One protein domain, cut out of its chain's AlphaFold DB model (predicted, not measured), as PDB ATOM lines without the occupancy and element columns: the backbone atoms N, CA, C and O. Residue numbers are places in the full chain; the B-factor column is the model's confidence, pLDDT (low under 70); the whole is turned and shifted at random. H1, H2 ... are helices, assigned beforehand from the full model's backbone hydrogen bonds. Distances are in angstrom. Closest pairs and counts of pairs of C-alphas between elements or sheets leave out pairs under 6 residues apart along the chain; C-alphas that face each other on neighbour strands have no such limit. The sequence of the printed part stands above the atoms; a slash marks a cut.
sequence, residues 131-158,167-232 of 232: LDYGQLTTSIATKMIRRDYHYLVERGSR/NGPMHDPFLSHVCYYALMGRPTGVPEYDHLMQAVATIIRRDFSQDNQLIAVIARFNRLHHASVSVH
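Overview. This is residues 131 to 158 and 167 to 232 of the 232 residues of an uncharacterized protein of Candidatus Berkelbacteria bacterium Gr01-1014_85 (UniProt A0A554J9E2). One long helix, H1, has H3 crossing its first half and H4 packing slantwise on its second half, with the short helix H2 packed on H1 and H3 in the space between H3 and H4. Residues 226 to 232 stick out as a free tail. The printed part has 94 residues with four named helices, in the order H1, H2, H3, H4, and no named strand; the class is all helix. It is compact, with a radius of gyration of the C-alphas of 13.6 A, yet elongated in outline, spanning 47 by 30 by 19 A.

Arrangement. H1, residues 133 to 154, touches H2, residues 177 to 183, with residues 144 to 148 alone, closest at the C-alphas of Ile 145 and Val 178, 6.7 A, at a steep tilt of 55 degrees, opposite ways. With residues 137 to 141 alone, H1 touches H3, residues 191 to 207, about perpendicular at 84 degrees; the closest C-alphas, of Ala 141 and Val 200, are 5.4 A apart. With residues 145 to 153 alone, H1 touches H4, residues 212 to 227, at a steep tilt of 55 degrees, the same way, closest at the C-alphas of Tyr 149 and Val 217, 5.5 A. H2 touches H3, closest at the C-alphas of Ala 182 and Met 197, 4.5 A. H2 and H4 only just touch, with 3 pairs of C-alphas within 8 A, closest at Cys 179 and Ile 218, 6.6 A. H3 and H4 are apart. Every O i to N i+4 pair is within hydrogen-bond range in H3 and H4, against 17 of 18 in H1 and 2 of 3 in H2.

Along the chain. H1 begins at C-alpha 133, (108.508, -12.312, -2.714), and is 29.8 A long; H2 is 9.0 A, H3 24.2 A and H4 22.4 A, ending at C-alpha 227, (84.893, -35.897, 15.303).

Size, cuts and confidence. The C-alphas farthest apart, of Leu 131 and His 232, are 49.5 A apart. Residues 159 to 166 are not printed, and C-alphas 158 and 167 are 17.7 A apart across this cut. The link H3 to H4 is tight and H2 to H3 short. The pLDDT is under 70 at residues 155 to 158, 167 to 174 and 224 to 232.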
ATOM      1  N   LEU A 131     104.892  -7.117  -6.902       75.56
ATOM      2  CA  LEU A 131     105.034  -7.597  -5.537       75.56
ATOM      3  C   LEU A 131     106.376  -8.300  -5.372       75.56
ATOM      4  O   LEU A 131     106.708  -9.228  -6.121       75.56
ATOM      5  N   ASP A 132     107.107  -7.892  -4.338       85.19
ATOM      6  CA  ASP A 132     108.240  -8.666  -3.856       85.19
ATOM      7  C   ASP A 132     107.785 -10.046  -3.342       85.19
ATOM      8  O   ASP A 132     106.597 -10.320  -3.131       85.19
ATOM      9  N   TYR A 133     108.752 -10.935  -3.135       83.69
ATOM     10  CA  TYR A 133     108.508 -12.312  -2.714       83.69
ATOM     11  C   TYR A 133     107.673 -12.426  -1.424       83.69
ATOM     12  O   TYR A 133     106.811 -13.306  -1.299       83.69
ATOM     13  N   GLY A 134     107.887 -11.521  -0.465       86.62
ATOM     14  CA  GLY A 134     107.155 -11.503   0.800       86.62
ATOM     15  C   GLY A 134     105.699 -11.084   0.611       86.62
ATOM     16  O   GLY A 134     104.787 -11.729   1.139       86.62
ATOM     17  N   GLN A 135     105.464 -10.047  -0.189       90.62
ATOM     18  CA  GLN A 135     104.127  -9.574  -0.547       90.62
ATOM     19  C   GLN A 135     103.345 -10.624  -1.347       90.62
ATOM     20  O   GLN A 135     102.170 -10.867  -1.063       90.62
ATOM     21  N   LEU A 136     104.000 -11.302  -2.294       92.50
ATOM     22  CA  LEU A 136     103.396 -12.383  -3.069       92.50
ATOM     23  C   LEU A 136     102.990 -13.560  -2.174       92.50
ATOM     24  O   LEU A 136     101.851 -14.023  -2.237       92.50
ATOM     25  N   THR A 137     103.882 -13.992  -1.277       93.62
ATOM     26  CA  THR A 137     103.584 -15.060  -0.307       93.62
ATOM     27  C   THR A 137     102.431 -14.663   0.620       93.62
ATOM     28  O   THR A 137     101.560 -15.482   0.918       93.62
ATOM     29  N   THR A 138     102.361 -13.391   1.021       94.38
ATOM     30  CA  THR A 138     101.257 -12.855   1.836       94.38
ATOM     31  C   THR A 138      99.923 -12.874   1.087       94.38
ATOM     32  O   THR A 138      98.904 -13.280   1.656       94.38
ATOM     33  N   SER A 139      99.917 -12.501  -0.198       94.25
ATOM     34  CA  SER A 139      98.728 -12.596  -1.055       94.25
ATOM     35  C   SER A 139      98.239 -14.042  -1.177       94.25
ATOM     36  O   SER A 139      97.059 -14.324  -0.937       94.25
ATOM     37  N   ILE A 140      99.159 -14.979  -1.440       95.44
ATOM     38  CA  ILE A 140      98.863 -16.415  -1.531       95.44
ATOM     39  C   ILE A 140      98.260 -16.926  -0.218       95.44
ATOM     40  O   ILE A 140      97.176 -17.515  -0.239       95.44
ATOM     41  N   ALA A 141      98.905 -16.656   0.922       94.88
ATOM     42  CA  ALA A 141      98.416 -17.061   2.238       94.88
ATOM     43  C   ALA A 141      96.993 -16.537   2.488       94.88
ATOM     44  O   ALA A 141      96.092 -17.308   2.824       94.88
ATOM     45  N   THR A 142      96.757 -15.250   2.217       94.12
ATOM     46  CA  THR A 142      95.440 -14.612   2.359       94.12
ATOM     47  C   THR A 142      94.380 -15.307   1.508       94.12
ATOM     48  O   THR A 142      93.285 -15.609   1.987       94.12
ATOM     49  N   LYS A 143      94.678 -15.582   0.233       93.50
ATOM     50  CA  LYS A 143      93.735 -16.244  -0.679       93.50
ATOM     51  C   LYS A 143      93.463 -17.689  -0.282       93.50
ATOM     52  O   LYS A 143      92.317 -18.122  -0.383       93.50
ATOM     53  N   MET A 144      94.468 -18.418   0.199       92.19
ATOM     54  CA  MET A 144      94.284 -19.774   0.715       92.19
ATOM     55  C   MET A 144      93.399 -19.788   1.967       92.19
ATOM     56  O   MET A 144      92.476 -20.597   2.032       92.19
ATOM     57  N   ILE A 145      93.614 -18.866   2.915       91.56
ATOM     58  CA  ILE A 145      92.774 -18.724   4.119       91.56
ATOM     59  C   ILE A 145      91.333 -18.392   3.730       91.56
ATOM     60  O   ILE A 145      90.409 -19.070   4.172       91.56
ATOM     61  N   ARG A 146      91.132 -17.392   2.860       88.56
ATOM     62  CA  ARG A 146      89.798 -16.994   2.379       88.56
ATOM     63  C   ARG A 146      89.074 -18.135   1.684       88.56
ATOM     64  O   ARG A 146      87.884 -18.331   1.903       88.56
ATOM     65  N   ARG A 147      89.788 -18.894   0.853       86.44
ATOM     66  CA  ARG A 147      89.239 -20.070   0.181       86.44
ATOM     67  C   ARG A 147      88.812 -21.130   1.198       86.44
ATOM     68  O   ARG A 147      87.675 -21.593   1.137       86.44
ATOM     69  N   ASP A 148      89.694 -21.497   2.127       85.56
ATOM     70  CA  ASP A 148      89.384 -22.486   3.165       85.56
ATOM     71  C   ASP A 148      88.197 -22.017   4.018       85.56
ATOM     72  O   ASP A 148      87.293 -22.800   4.299       85.56
ATOM     73  N   TYR A 149      88.130 -20.727   4.356       85.38
ATOM     74  CA  TYR A 149      86.994 -20.131   5.053       85.38
ATOM     75  C   TYR A 149      85.697 -20.254   4.243       85.38
ATOM     76  O   TYR A 149      84.681 -20.712   4.769       85.38
ATOM     77  N   HIS A 150      85.729 -19.904   2.956       80.19
ATOM     78  CA  HIS A 150      84.560 -19.965   2.084       80.19
ATOM     79  C   HIS A 150      83.966 -21.380   2.015       80.19
ATOM     80  O   HIS A 150      82.755 -21.564   2.167       80.19
ATOM     81  N   TYR A 151      84.810 -22.399   1.825       73.19
ATOM     82  CA  TYR A 151      84.345 -23.781   1.681       73.19
ATOM     83  C   TYR A 151      84.039 -24.468   3.012       73.19
ATOM     84  O   TYR A 151      83.060 -25.212   3.108       73.19
ATOM     85  N   LEU A 152      84.849 -24.239   4.047       75.50
ATOM     86  CA  LEU A 152      84.701 -24.938   5.323       75.50
ATOM     87  C   LEU A 152      83.719 -24.242   6.258       75.50
ATOM     88  O   LEU A 152      83.055 -24.929   7.034       75.50
ATOM     89  N   VAL A 153      83.604 -22.918   6.204       77.25
ATOM     90  CA  VAL A 153      82.819 -22.133   7.164       77.25
ATOM     91  C   VAL A 153      81.591 -21.519   6.495       77.25
ATOM     92  O   VAL A 153      80.474 -21.871   6.869       77.25
ATOM     93  N   GLU A 154      81.774 -20.659   5.490       72.94
ATOM     94  CA  GLU A 154      80.695 -19.838   4.916       72.94
ATOM     95  C   GLU A 154      79.619 -20.668   4.204       72.94
ATOM     96  O   GLU A 154      78.431 -20.509   4.473       72.94
ATOM     97  N   ARG A 155      80.012 -21.615   3.342       67.12
ATOM     98  CA  ARG A 155      79.060 -22.493   2.638       67.12
ATOM     99  C   ARG A 155      78.460 -23.610   3.509       67.12
ATOM    100  O   ARG A 155      77.760 -24.468   2.975       67.12
ATOM    101  N   GLY A 156      78.709 -23.612   4.823       52.28
ATOM    102  CA  GLY A 156      78.042 -24.509   5.775       52.28
ATOM    103  C   GLY A 156      78.346 -25.993   5.550       52.28
ATOM    104  O   GLY A 156      77.432 -26.777   5.324       52.28
ATOM    105  N   SER A 157      79.629 -26.365   5.603       49.50
ATOM    106  CA  SER A 157      80.172 -27.700   5.275       49.50
ATOM    107  C   SER A 157      79.215 -28.890   5.474       49.50
ATOM    108  O   SER A 157      78.741 -29.161   6.579       49.50
ATOM    109  N   ARG A 158      78.994 -29.630   4.376       46.75
ATOM    110  CA  ARG A 158      78.299 -30.926   4.334       46.75
ATOM    111  C   ARG A 158      79.095 -31.995   5.111       46.75
ATOM    112  O   ARG A 158      80.304 -31.829   5.273       46.75
ATOM    113  N   ASN A 167      90.830 -42.965   0.892       50.62
ATOM    114  CA  ASN A 167      91.297 -42.051  -0.131       50.62
ATOM    115  C   ASN A 167      92.150 -40.973   0.557       50.62
ATOM    116  O   ASN A 167      91.694 -40.314   1.488       50.62
ATOM    117  N   GLY A 168      93.421 -40.851   0.158       51.25
ATOM    118  CA  GLY A 168      94.380 -39.902   0.743       51.25
ATOM    119  C   GLY A 168      93.929 -38.429   0.670       51.25
ATOM    120  O   GLY A 168      92.891 -38.130   0.088       51.25
ATOM    121  N   PRO A 169      94.718 -37.473   1.199       54.09
ATOM    122  CA  PRO A 169      94.338 -36.054   1.305       54.09
ATOM    123  C   PRO A 169      93.914 -35.406  -0.025       54.09
ATOM    124  O   PRO A 169      93.116 -34.472  -0.037       54.09
ATOM    125  N   MET A 170      94.378 -35.939  -1.159       57.38
ATOM    126  CA  MET A 170      93.965 -35.504  -2.499       57.38
ATOM    127  C   MET A 170      92.485 -35.755  -2.821       57.38
ATOM    128  O   MET A 170      91.935 -35.156  -3.742       57.38
ATOM    129  N   HIS A 171      91.833 -36.614  -2.045       56.25
ATOM    130  CA  HIS A 171      90.446 -37.013  -2.223       56.25
ATOM    131  C   HIS A 171      89.528 -36.498  -1.114       56.25
ATOM    132  O   HIS A 171      88.331 -36.760  -1.183       56.25
ATOM    133  N   ASP A 172      90.051 -35.769  -0.119       62.28
ATOM    134  CA  ASP A 172      89.227 -35.098   0.888       62.28
ATOM    135  C   ASP A 172      88.857 -33.689   0.385       62.28
ATOM    136  O   ASP A 172      89.675 -32.767   0.469       62.28
ATOM    137  N   PRO A 173      87.630 -33.470  -0.133       57.66
ATOM    138  CA  PRO A 173      87.203 -32.150  -0.591       57.66
ATOM    139  C   PRO A 173      87.063 -31.134   0.557       57.66
ATOM    140  O   PRO A 173      86.828 -29.954   0.299       57.66
ATOM    141  N   PHE A 174      87.190 -31.569   1.815       64.75
ATOM    142  CA  PHE A 174      87.064 -30.751   3.020       64.75
ATOM    143  C   PHE A 174      88.398 -30.558   3.755       64.75
ATOM    144  O   PHE A 174      88.415 -30.090   4.900       64.75
ATOM    145  N   LEU A 175      89.519 -30.903   3.116       75.06
ATOM    146  CA  LEU A 175      90.842 -30.645   3.660       75.06
ATOM    147  C   LEU A 175      91.131 -29.138   3.663       75.06
ATOM    148  O   LEU A 175      91.160 -28.498   2.614       75.06
ATOM    149  N   SER A 176      91.408 -28.566   4.840       84.44
ATOM    150  CA  SER A 176      92.069 -27.257   4.895       84.44
ATOM    151  C   SER A 176      93.532 -27.453   4.527       84.44
ATOM    152  O   SER A 176      94.303 -27.985   5.329       84.44
ATOM    153  N   HIS A 177      93.928 -27.012   3.332       85.75
ATOM    154  CA  HIS A 177      95.331 -27.070   2.925       85.75
ATOM    155  C   HIS A 177      96.212 -26.219   3.844       85.75
ATOM    156  O   HIS A 177      97.331 -26.620   4.154       85.75
ATOM    157  N   VAL A 178      95.691 -25.084   4.331       90.19
ATOM    158  CA  VAL A 178      96.418 -24.218   5.269       90.19
ATOM    159  C   VAL A 178      96.699 -24.953   6.581       90.19
ATOM    160  O   VAL A 178      97.839 -24.979   7.039       90.19
ATOM    161  N   CYS A 179      95.694 -25.592   7.181       88.62
ATOM    162  CA  CYS A 179      95.908 -26.305   8.439       88.62
ATOM    163  C   CYS A 179      96.800 -27.534   8.239       88.62
ATOM    164  O   CYS A 179      97.772 -27.715   8.971       88.62
ATOM    165  N   TYR A 180      96.487 -28.364   7.241       88.19
ATOM    166  CA  TYR A 180      97.139 -29.655   7.059       88.19
ATOM    167  C   TYR A 180      98.590 -29.532   6.584       88.19
ATOM    168  O   TYR A 180      99.469 -30.173   7.150       88.19
ATOM    169  N   TYR A 181      98.859 -28.708   5.571       91.25
ATOM    170  CA  TYR A 181     100.200 -28.613   4.993       91.25
ATOM    171  C   TYR A 181     101.033 -27.517   5.659       91.25
ATOM    172  O   TYR A 181     102.137 -27.797   6.115       91.25
ATOM    173  N   ALA A 182     100.503 -26.298   5.803       92.62
ATOM    174  CA  ALA A 182     101.287 -25.188   6.350       92.62
ATOM    175  C   ALA A 182     101.431 -25.259   7.882       92.62
ATOM    176  O   ALA A 182     102.544 -25.257   8.407       92.62
ATOM    177  N   LEU A 183     100.327 -25.341   8.631       90.81
ATOM    178  CA  LEU A 183     100.389 -25.253  10.098       90.81
ATOM    179  C   LEU A 183     100.869 -26.544  10.768       90.81
ATOM    180  O   LEU A 183     101.656 -26.476  11.712       90.81
ATOM    181  N   MET A 184     100.419 -27.704  10.283       88.94
ATOM    182  CA  MET A 184     100.850 -29.012  10.790       88.94
ATOM    183  C   MET A 184     102.158 -29.513  10.159       88.94
ATOM    184  O   MET A 184     102.688 -30.521  10.624       88.94
ATOM    185  N   GLY A 185     102.663 -28.853   9.109       86.31
ATOM    186  CA  GLY A 185     103.921 -29.217   8.453       86.31
ATOM    187  C   GLY A 185     103.893 -30.588   7.773       86.31
ATOM    188  O   GLY A 185     104.896 -31.302   7.791       86.31
ATOM    189  N   ARG A 186     102.742 -31.016   7.235       87.94
ATOM    190  CA  ARG A 186     102.669 -32.278   6.483       87.94
ATOM    191  C   ARG A 186     103.320 -32.104   5.108       87.94
ATOM    192  O   ARG A 186     103.098 -31.071   4.484       87.94
ATOM    193  N   PRO A 187     104.060 -33.108   4.608       87.62
ATOM    194  CA  PRO A 187     104.623 -33.045   3.269       87.62
ATOM    195  C   PRO A 187     103.527 -33.203   2.209       87.62
ATOM    196  O   PRO A 187     102.619 -34.029   2.329       87.62
ATOM    197  N   THR A 188     103.642 -32.416   1.150       86.50
ATOM    198  CA  THR A 188     102.847 -32.478  -0.081       86.50
ATOM    199  C   THR A 188     103.367 -33.556  -1.034       86.50
ATOM    200  O   THR A 188     102.614 -34.049  -1.872       86.50
ATOM    201  N   GLY A 189     104.642 -33.942  -0.890       85.31
ATOM    202  CA  GLY A 189     105.338 -34.845  -1.809       85.31
ATOM    203  C   GLY A 189     105.891 -34.142  -3.052       85.31
ATOM    204  O   GLY A 189     106.396 -34.819  -3.950       85.31
ATOM    205  N   VAL A 190     105.800 -32.808  -3.110       90.06
ATOM    206  CA  VAL A 190     106.426 -31.964  -4.132       90.06
ATOM    207  C   VAL A 190     107.217 -30.855  -3.426       90.06
ATOM    208  O   VAL A 190     106.590 -29.968  -2.840       90.06
ATOM    209  N   PRO A 191     108.563 -30.875  -3.478       92.94
ATOM    210  CA  PRO A 191     109.409 -29.970  -2.695       92.94
ATOM    211  C   PRO A 191     109.059 -28.486  -2.847       92.94
ATOM    212  O   PRO A 191     109.035 -27.747  -1.865       92.94
ATOM    213  N   GLU A 192     108.696 -28.045  -4.053       94.38
ATOM    214  CA  GLU A 192     108.307 -26.654  -4.302       94.38
ATOM    215  C   GLU A 192     107.084 -26.229  -3.486       94.38
ATOM    216  O   GLU A 192     107.016 -25.107  -2.984       94.38
ATOM    217  N   TYR A 193     106.116 -27.130  -3.332       94.94
ATOM    218  CA  TYR A 193     104.918 -26.856  -2.551       94.94
ATOM    219  C   TYR A 193     105.157 -27.024  -1.055       94.94
ATOM    220  O   TYR A 193     104.532 -26.308  -0.277       94.94
ATOM    221  N   ASP A 194     106.088 -27.884  -0.643       94.50
ATOM    222  CA  ASP A 194     106.535 -27.949   0.753       94.50
ATOM    223  C   ASP A 194     107.168 -26.613   1.175       94.50
ATOM    224  O   ASP A 194     106.776 -26.032   2.191       94.50
ATOM    225  N   HIS A 195     108.042 -26.051   0.333       95.75
ATOM    226  CA  HIS A 195     108.614 -24.721   0.545       95.75
ATOM    227  C   HIS A 195     107.555 -23.611   0.526       95.75
ATOM    228  O   HIS A 195     107.589 -22.721   1.380       95.75
ATOM    229  N   LEU A 196     106.582 -23.663  -0.393       96.50
ATOM    230  CA  LEU A 196     105.474 -22.704  -0.406       96.50
ATOM    231  C   LEU A 196     104.681 -22.757   0.905       96.50
ATOM    232  O   LEU A 196     104.383 -21.718   1.493       96.50
ATOM    233  N   MET A 197     104.354 -23.955   1.389       96.50
ATOM    234  CA  MET A 197     103.575 -24.140   2.615       96.50
ATOM    235  C   MET A 197     104.349 -23.697   3.854       96.50
ATOM    236  O   MET A 197     103.762 -23.098   4.754       96.50
ATOM    237  N   GLN A 198     105.666 -23.905   3.884       96.19
ATOM    238  CA  GLN A 198     106.532 -23.376   4.936       96.19
ATOM    239  C   GLN A 198     106.580 -21.841   4.922       96.19
ATOM    240  O   GLN A 198     106.481 -21.205   5.980       96.19
ATOM    241  N   ALA A 199     106.673 -21.228   3.739       94.88
ATOM    242  CA  ALA A 199     106.629 -19.776   3.588       94.88
ATOM    243  C   ALA A 199     105.271 -19.213   4.053       94.88
ATOM    244  O   ALA A 199     105.222 -18.277   4.853       94.88
ATOM    245  N   VAL A 200     104.164 -19.848   3.654       95.31
ATOM    246  CA  VAL A 200     102.805 -19.518   4.116       95.31
ATOM    247  C   VAL A 200     102.679 -19.661   5.636       95.31
ATOM    248  O   VAL A 200     102.137 -18.770   6.286       95.31
ATOM    249  N   ALA A 201     103.208 -20.732   6.233       94.75
ATOM    250  CA  ALA A 201     103.180 -20.933   7.682       94.75
ATOM    251  C   ALA A 201     103.917 -19.816   8.433       94.75
ATOM    252  O   ALA A 201     103.450 -19.349   9.474       94.75
ATOM    253  N   THR A 202     105.050 -19.371   7.888       93.69
ATOM    254  CA  THR A 202     105.845 -18.268   8.442       93.69
ATOM    255  C   THR A 202     105.052 -16.963   8.424       93.69
ATOM    256  O   THR A 202     104.934 -16.307   9.458       93.69
ATOM    257  N   ILE A 203     104.426 -16.637   7.288       92.06
ATOM    258  CA  ILE A 203     103.546 -15.468   7.163       92.06
ATOM    259  C   ILE A 203     102.368 -15.548   8.138       92.06
ATOM    260  O   ILE A 203     102.073 -14.574   8.822       92.06
ATOM    261  N   ILE A 204     101.715 -16.704   8.260       91.50
ATOM    262  CA  ILE A 204     100.565 -16.868   9.157       91.50
ATOM    263  C   ILE A 204     100.937 -16.594  10.614       91.50
ATOM    264  O   ILE A 204     100.223 -15.871  11.310       91.50
ATOM    265  N   ARG A 205     102.062 -17.152  11.073       90.25
ATOM    266  CA  ARG A 205     102.537 -16.965  12.450       90.25
ATOM    267  C   ARG A 205     102.895 -15.507  12.740       90.25
ATOM    268  O   ARG A 205     102.685 -15.063  13.866       90.25
ATOM    269  N   ARG A 206     103.403 -14.779  11.740       88.75
ATOM    270  CA  ARG A 206     103.791 -13.369  11.860       88.75
ATOM    271  C   ARG A 206     102.592 -12.418  11.792       88.75
ATOM    272  O   ARG A 206     102.449 -11.568  12.663       88.75
ATOM    273  N   ASP A 207     101.727 -12.590  10.792       86.88
ATOM    274  CA  ASP A 207     100.786 -11.547  10.356       86.88
ATOM    275  C   ASP A 207      99.311 -11.874  10.638       86.88
ATOM    276  O   ASP A 207      98.481 -10.968  10.681       86.88
ATOM    277  N   PHE A 208      98.956 -13.148  10.847       83.00
ATOM    278  CA  PHE A 208      97.553 -13.596  10.901       83.00
ATOM    279  C   PHE A 208      97.139 -14.193  12.249       83.00
ATOM    280  O   PHE A 208      96.068 -14.787  12.357       83.00
ATOM    281  N   SER A 209      97.934 -14.019  13.307       77.00
ATOM    282  CA  SER A 209      97.655 -14.600  14.632       77.00
ATOM    283  C   SER A 209      96.293 -14.200  15.228       77.00
ATOM    284  O   SER A 209      95.769 -14.913  16.083       77.00
ATOM    285  N   GLN A 210      95.700 -13.098  14.757       83.50
ATOM    286  CA  GLN A 210      94.392 -12.585  15.183       83.50
ATOM    287  C   GLN A 210      93.351 -12.532  14.051       83.50
ATOM    288  O   GLN A 210      92.284 -11.941  14.217       83.50
ATOM    289  N   ASP A 211      93.634 -13.125  12.888       90.00
ATOM    290  CA  ASP A 211      92.687 -13.120  11.776       90.00
ATOM    291  C   ASP A 211      91.472 -14.009  12.097       90.00
ATOM    292  O   ASP A 211      91.580 -15.227  12.263       90.00
ATOM    293  N   ASN A 212      90.289 -13.393  12.172       87.06
ATOM    294  CA  ASN A 212      89.041 -14.082  12.513       87.06
ATOM    295  C   ASN A 212      88.677 -15.204  11.524       87.06
ATOM    296  O   ASN A 212      88.095 -16.212  11.935       87.06
ATOM    297  N   GLN A 213      89.005 -15.058  10.234       88.81
ATOM    298  CA  GLN A 213      88.757 -16.103   9.240       88.81
ATOM    299  C   GLN A 213      89.696 -17.284   9.466       88.81
ATOM    300  O   GLN A 213      89.231 -18.424   9.470       88.81
ATOM    301  N   LEU A 214      90.983 -17.032   9.722       89.00
ATOM    302  CA  LEU A 214      91.936 -18.091  10.057       89.00
ATOM    303  C   LEU A 214      91.525 -18.830  11.337       89.00
ATOM    304  O   LEU A 214      91.501 -20.061  11.352       89.00
ATOM    305  N   ILE A 215      91.147 -18.102  12.390       87.94
ATOM    306  CA  ILE A 215      90.666 -18.692  13.648       87.94
ATOM    307  C   ILE A 215      89.443 -19.582  13.384       87.94
ATOM    308  O   ILE A 215      89.378 -20.713  13.872       87.94
ATOM    309  N   ALA A 216      88.493 -19.118  12.564       83.50
ATOM    310  CA  ALA A 216      87.321 -19.901  12.188       83.50
ATOM    311  C   ALA A 216      87.685 -21.158  11.376       83.50
ATOM    312  O   ALA A 216      87.111 -22.226  11.620       83.50
ATOM    313  N   VAL A 217      88.652 -21.058  10.456       83.75
ATOM    314  CA  VAL A 217      89.184 -22.194   9.686       83.75
ATOM    315  C   VAL A 217      89.816 -23.228  10.617       83.75
ATOM    316  O   VAL A 217      89.418 -24.391  10.567       83.75
ATOM    317  N   ILE A 218      90.714 -22.821  11.522       85.00
ATOM    318  CA  ILE A 218      91.364 -23.714  12.498       85.00
ATOM    319  C   ILE A 218      90.315 -24.387  13.393       85.00
ATOM    320  O   ILE A 218      90.307 -25.610  13.549       85.00
ATOM    321  N   ALA A 219      89.374 -23.613  13.941       83.12
ATOM    322  CA  ALA A 219      88.314 -24.141  14.797       83.12
ATOM    323  C   ALA A 219      87.404 -25.132  14.053       83.12
ATOM    324  O   ALA A 219      86.935 -26.121  14.629       83.12
ATOM    325  N   ARG A 220      87.117 -24.895  12.766       81.12
ATOM    326  CA  ARG A 220      86.341 -25.833  11.945       81.12
ATOM    327  C   ARG A 220      87.147 -27.085  11.619       81.12
ATOM    328  O   ARG A 220      86.613 -28.180  11.784       81.12
ATOM    329  N   PHE A 221      88.405 -26.938  11.222       80.50
ATOM    330  CA  PHE A 221      89.305 -28.043  10.913       80.50
ATOM    331  C   PHE A 221      89.465 -28.997  12.104       80.50
ATOM    332  O   PHE A 221      89.227 -30.194  11.955       80.50
ATOM    333  N   ASN A 222      89.743 -28.467  13.301       78.81
ATOM    334  CA  ASN A 222      89.890 -29.264  14.524       78.81
ATOM    335  C   ASN A 222      88.605 -30.013  14.885       78.81
ATOM    336  O   ASN A 222      88.658 -31.201  15.188       78.81
ATOM    337  N   ARG A 223      87.431 -29.364  14.806       76.69
ATOM    338  CA  ARG A 223      86.145 -30.047  15.047       76.69
ATOM    339  C   ARG A 223      85.953 -31.233  14.114       76.69
ATOM    340  O   ARG A 223      85.540 -32.300  14.556       76.69
ATOM    341  N   LEU A 224      86.263 -31.046  12.837       69.88
ATOM    342  CA  LEU A 224      86.123 -32.095  11.842       69.88
ATOM    343  C   LEU A 224      87.160 -33.224  12.025       69.88
ATOM    344  O   LEU A 224      86.824 -34.381  11.795       69.88
ATOM    345  N   HIS A 225      88.379 -32.913  12.481       66.00
ATOM    346  CA  HIS A 225      89.415 -33.907  12.794       66.00
ATOM    347  C   HIS A 225      89.137 -34.687  14.087       66.00
ATOM    348  O   HIS A 225      89.300 -35.903  14.119       66.00
ATOM    349  N   HIS A 226      88.685 -34.037  15.158       61.81
ATOM    350  CA  HIS A 226      88.380 -34.729  16.415       61.81
ATOM    351  C   HIS A 226      87.090 -35.549  16.334       61.81
ATOM    352  O   HIS A 226      87.042 -36.648  16.880       61.81
ATOM    353  N   ALA A 227      86.085 -35.093  15.578       55.66
ATOM    354  CA  ALA A 227      84.893 -35.897  15.303       55.66
ATOM    355  C   ALA A 227      85.227 -37.231  14.605       55.66
ATOM    356  O   ALA A 227      84.487 -38.196  14.762       55.66
ATOM    357  N   SER A 228      86.351 -37.311  13.879       49.69
ATOM    358  CA  SER A 228      86.823 -38.566  13.281       49.69
ATOM    359  C   SER A 228      87.579 -39.504  14.234       49.69
ATOM    360  O   SER A 228      87.779 -40.663  13.873       49.69
ATOM    361  N   VAL A 229      87.969 -39.045  15.433       45.91
ATOM    362  CA  VAL A 229      88.765 -39.820  16.409       45.91
ATOM    363  C   VAL A 229      87.911 -40.362  17.569       45.91
ATOM    364  O   VAL A 229      88.243 -41.400  18.127       45.91
ATOM    365  N   SER A 230      86.786 -39.726  17.908       36.19
ATOM    366  CA  SER A 230      85.983 -40.065  19.100       36.19
ATOM    367  C   SER A 230      84.903 -41.146  18.906       36.19
ATOM    368  O   SER A 230      83.943 -41.187  19.672       36.19
ATOM    369  N   VAL A 231      85.026 -42.013  17.898       38.34
ATOM    370  CA  VAL A 231      84.124 -43.165  17.695       38.34
ATOM    371  C   VAL A 231      84.956 -44.446  17.672       38.34
ATOM    372  O   VAL A 231      85.129 -45.052  16.618       38.34
ATOM    373  N   HIS A 232      85.511 -44.816  18.825       34.00
ATOM    374  CA  HIS A 232      86.079 -46.134  19.115       34.00
ATOM    375  C   HIS A 232      85.746 -46.511  20.554       34.00
ATOM    376  O   HIS A 232      85.987 -45.665  21.444       34.00
TER     377      HIS A 232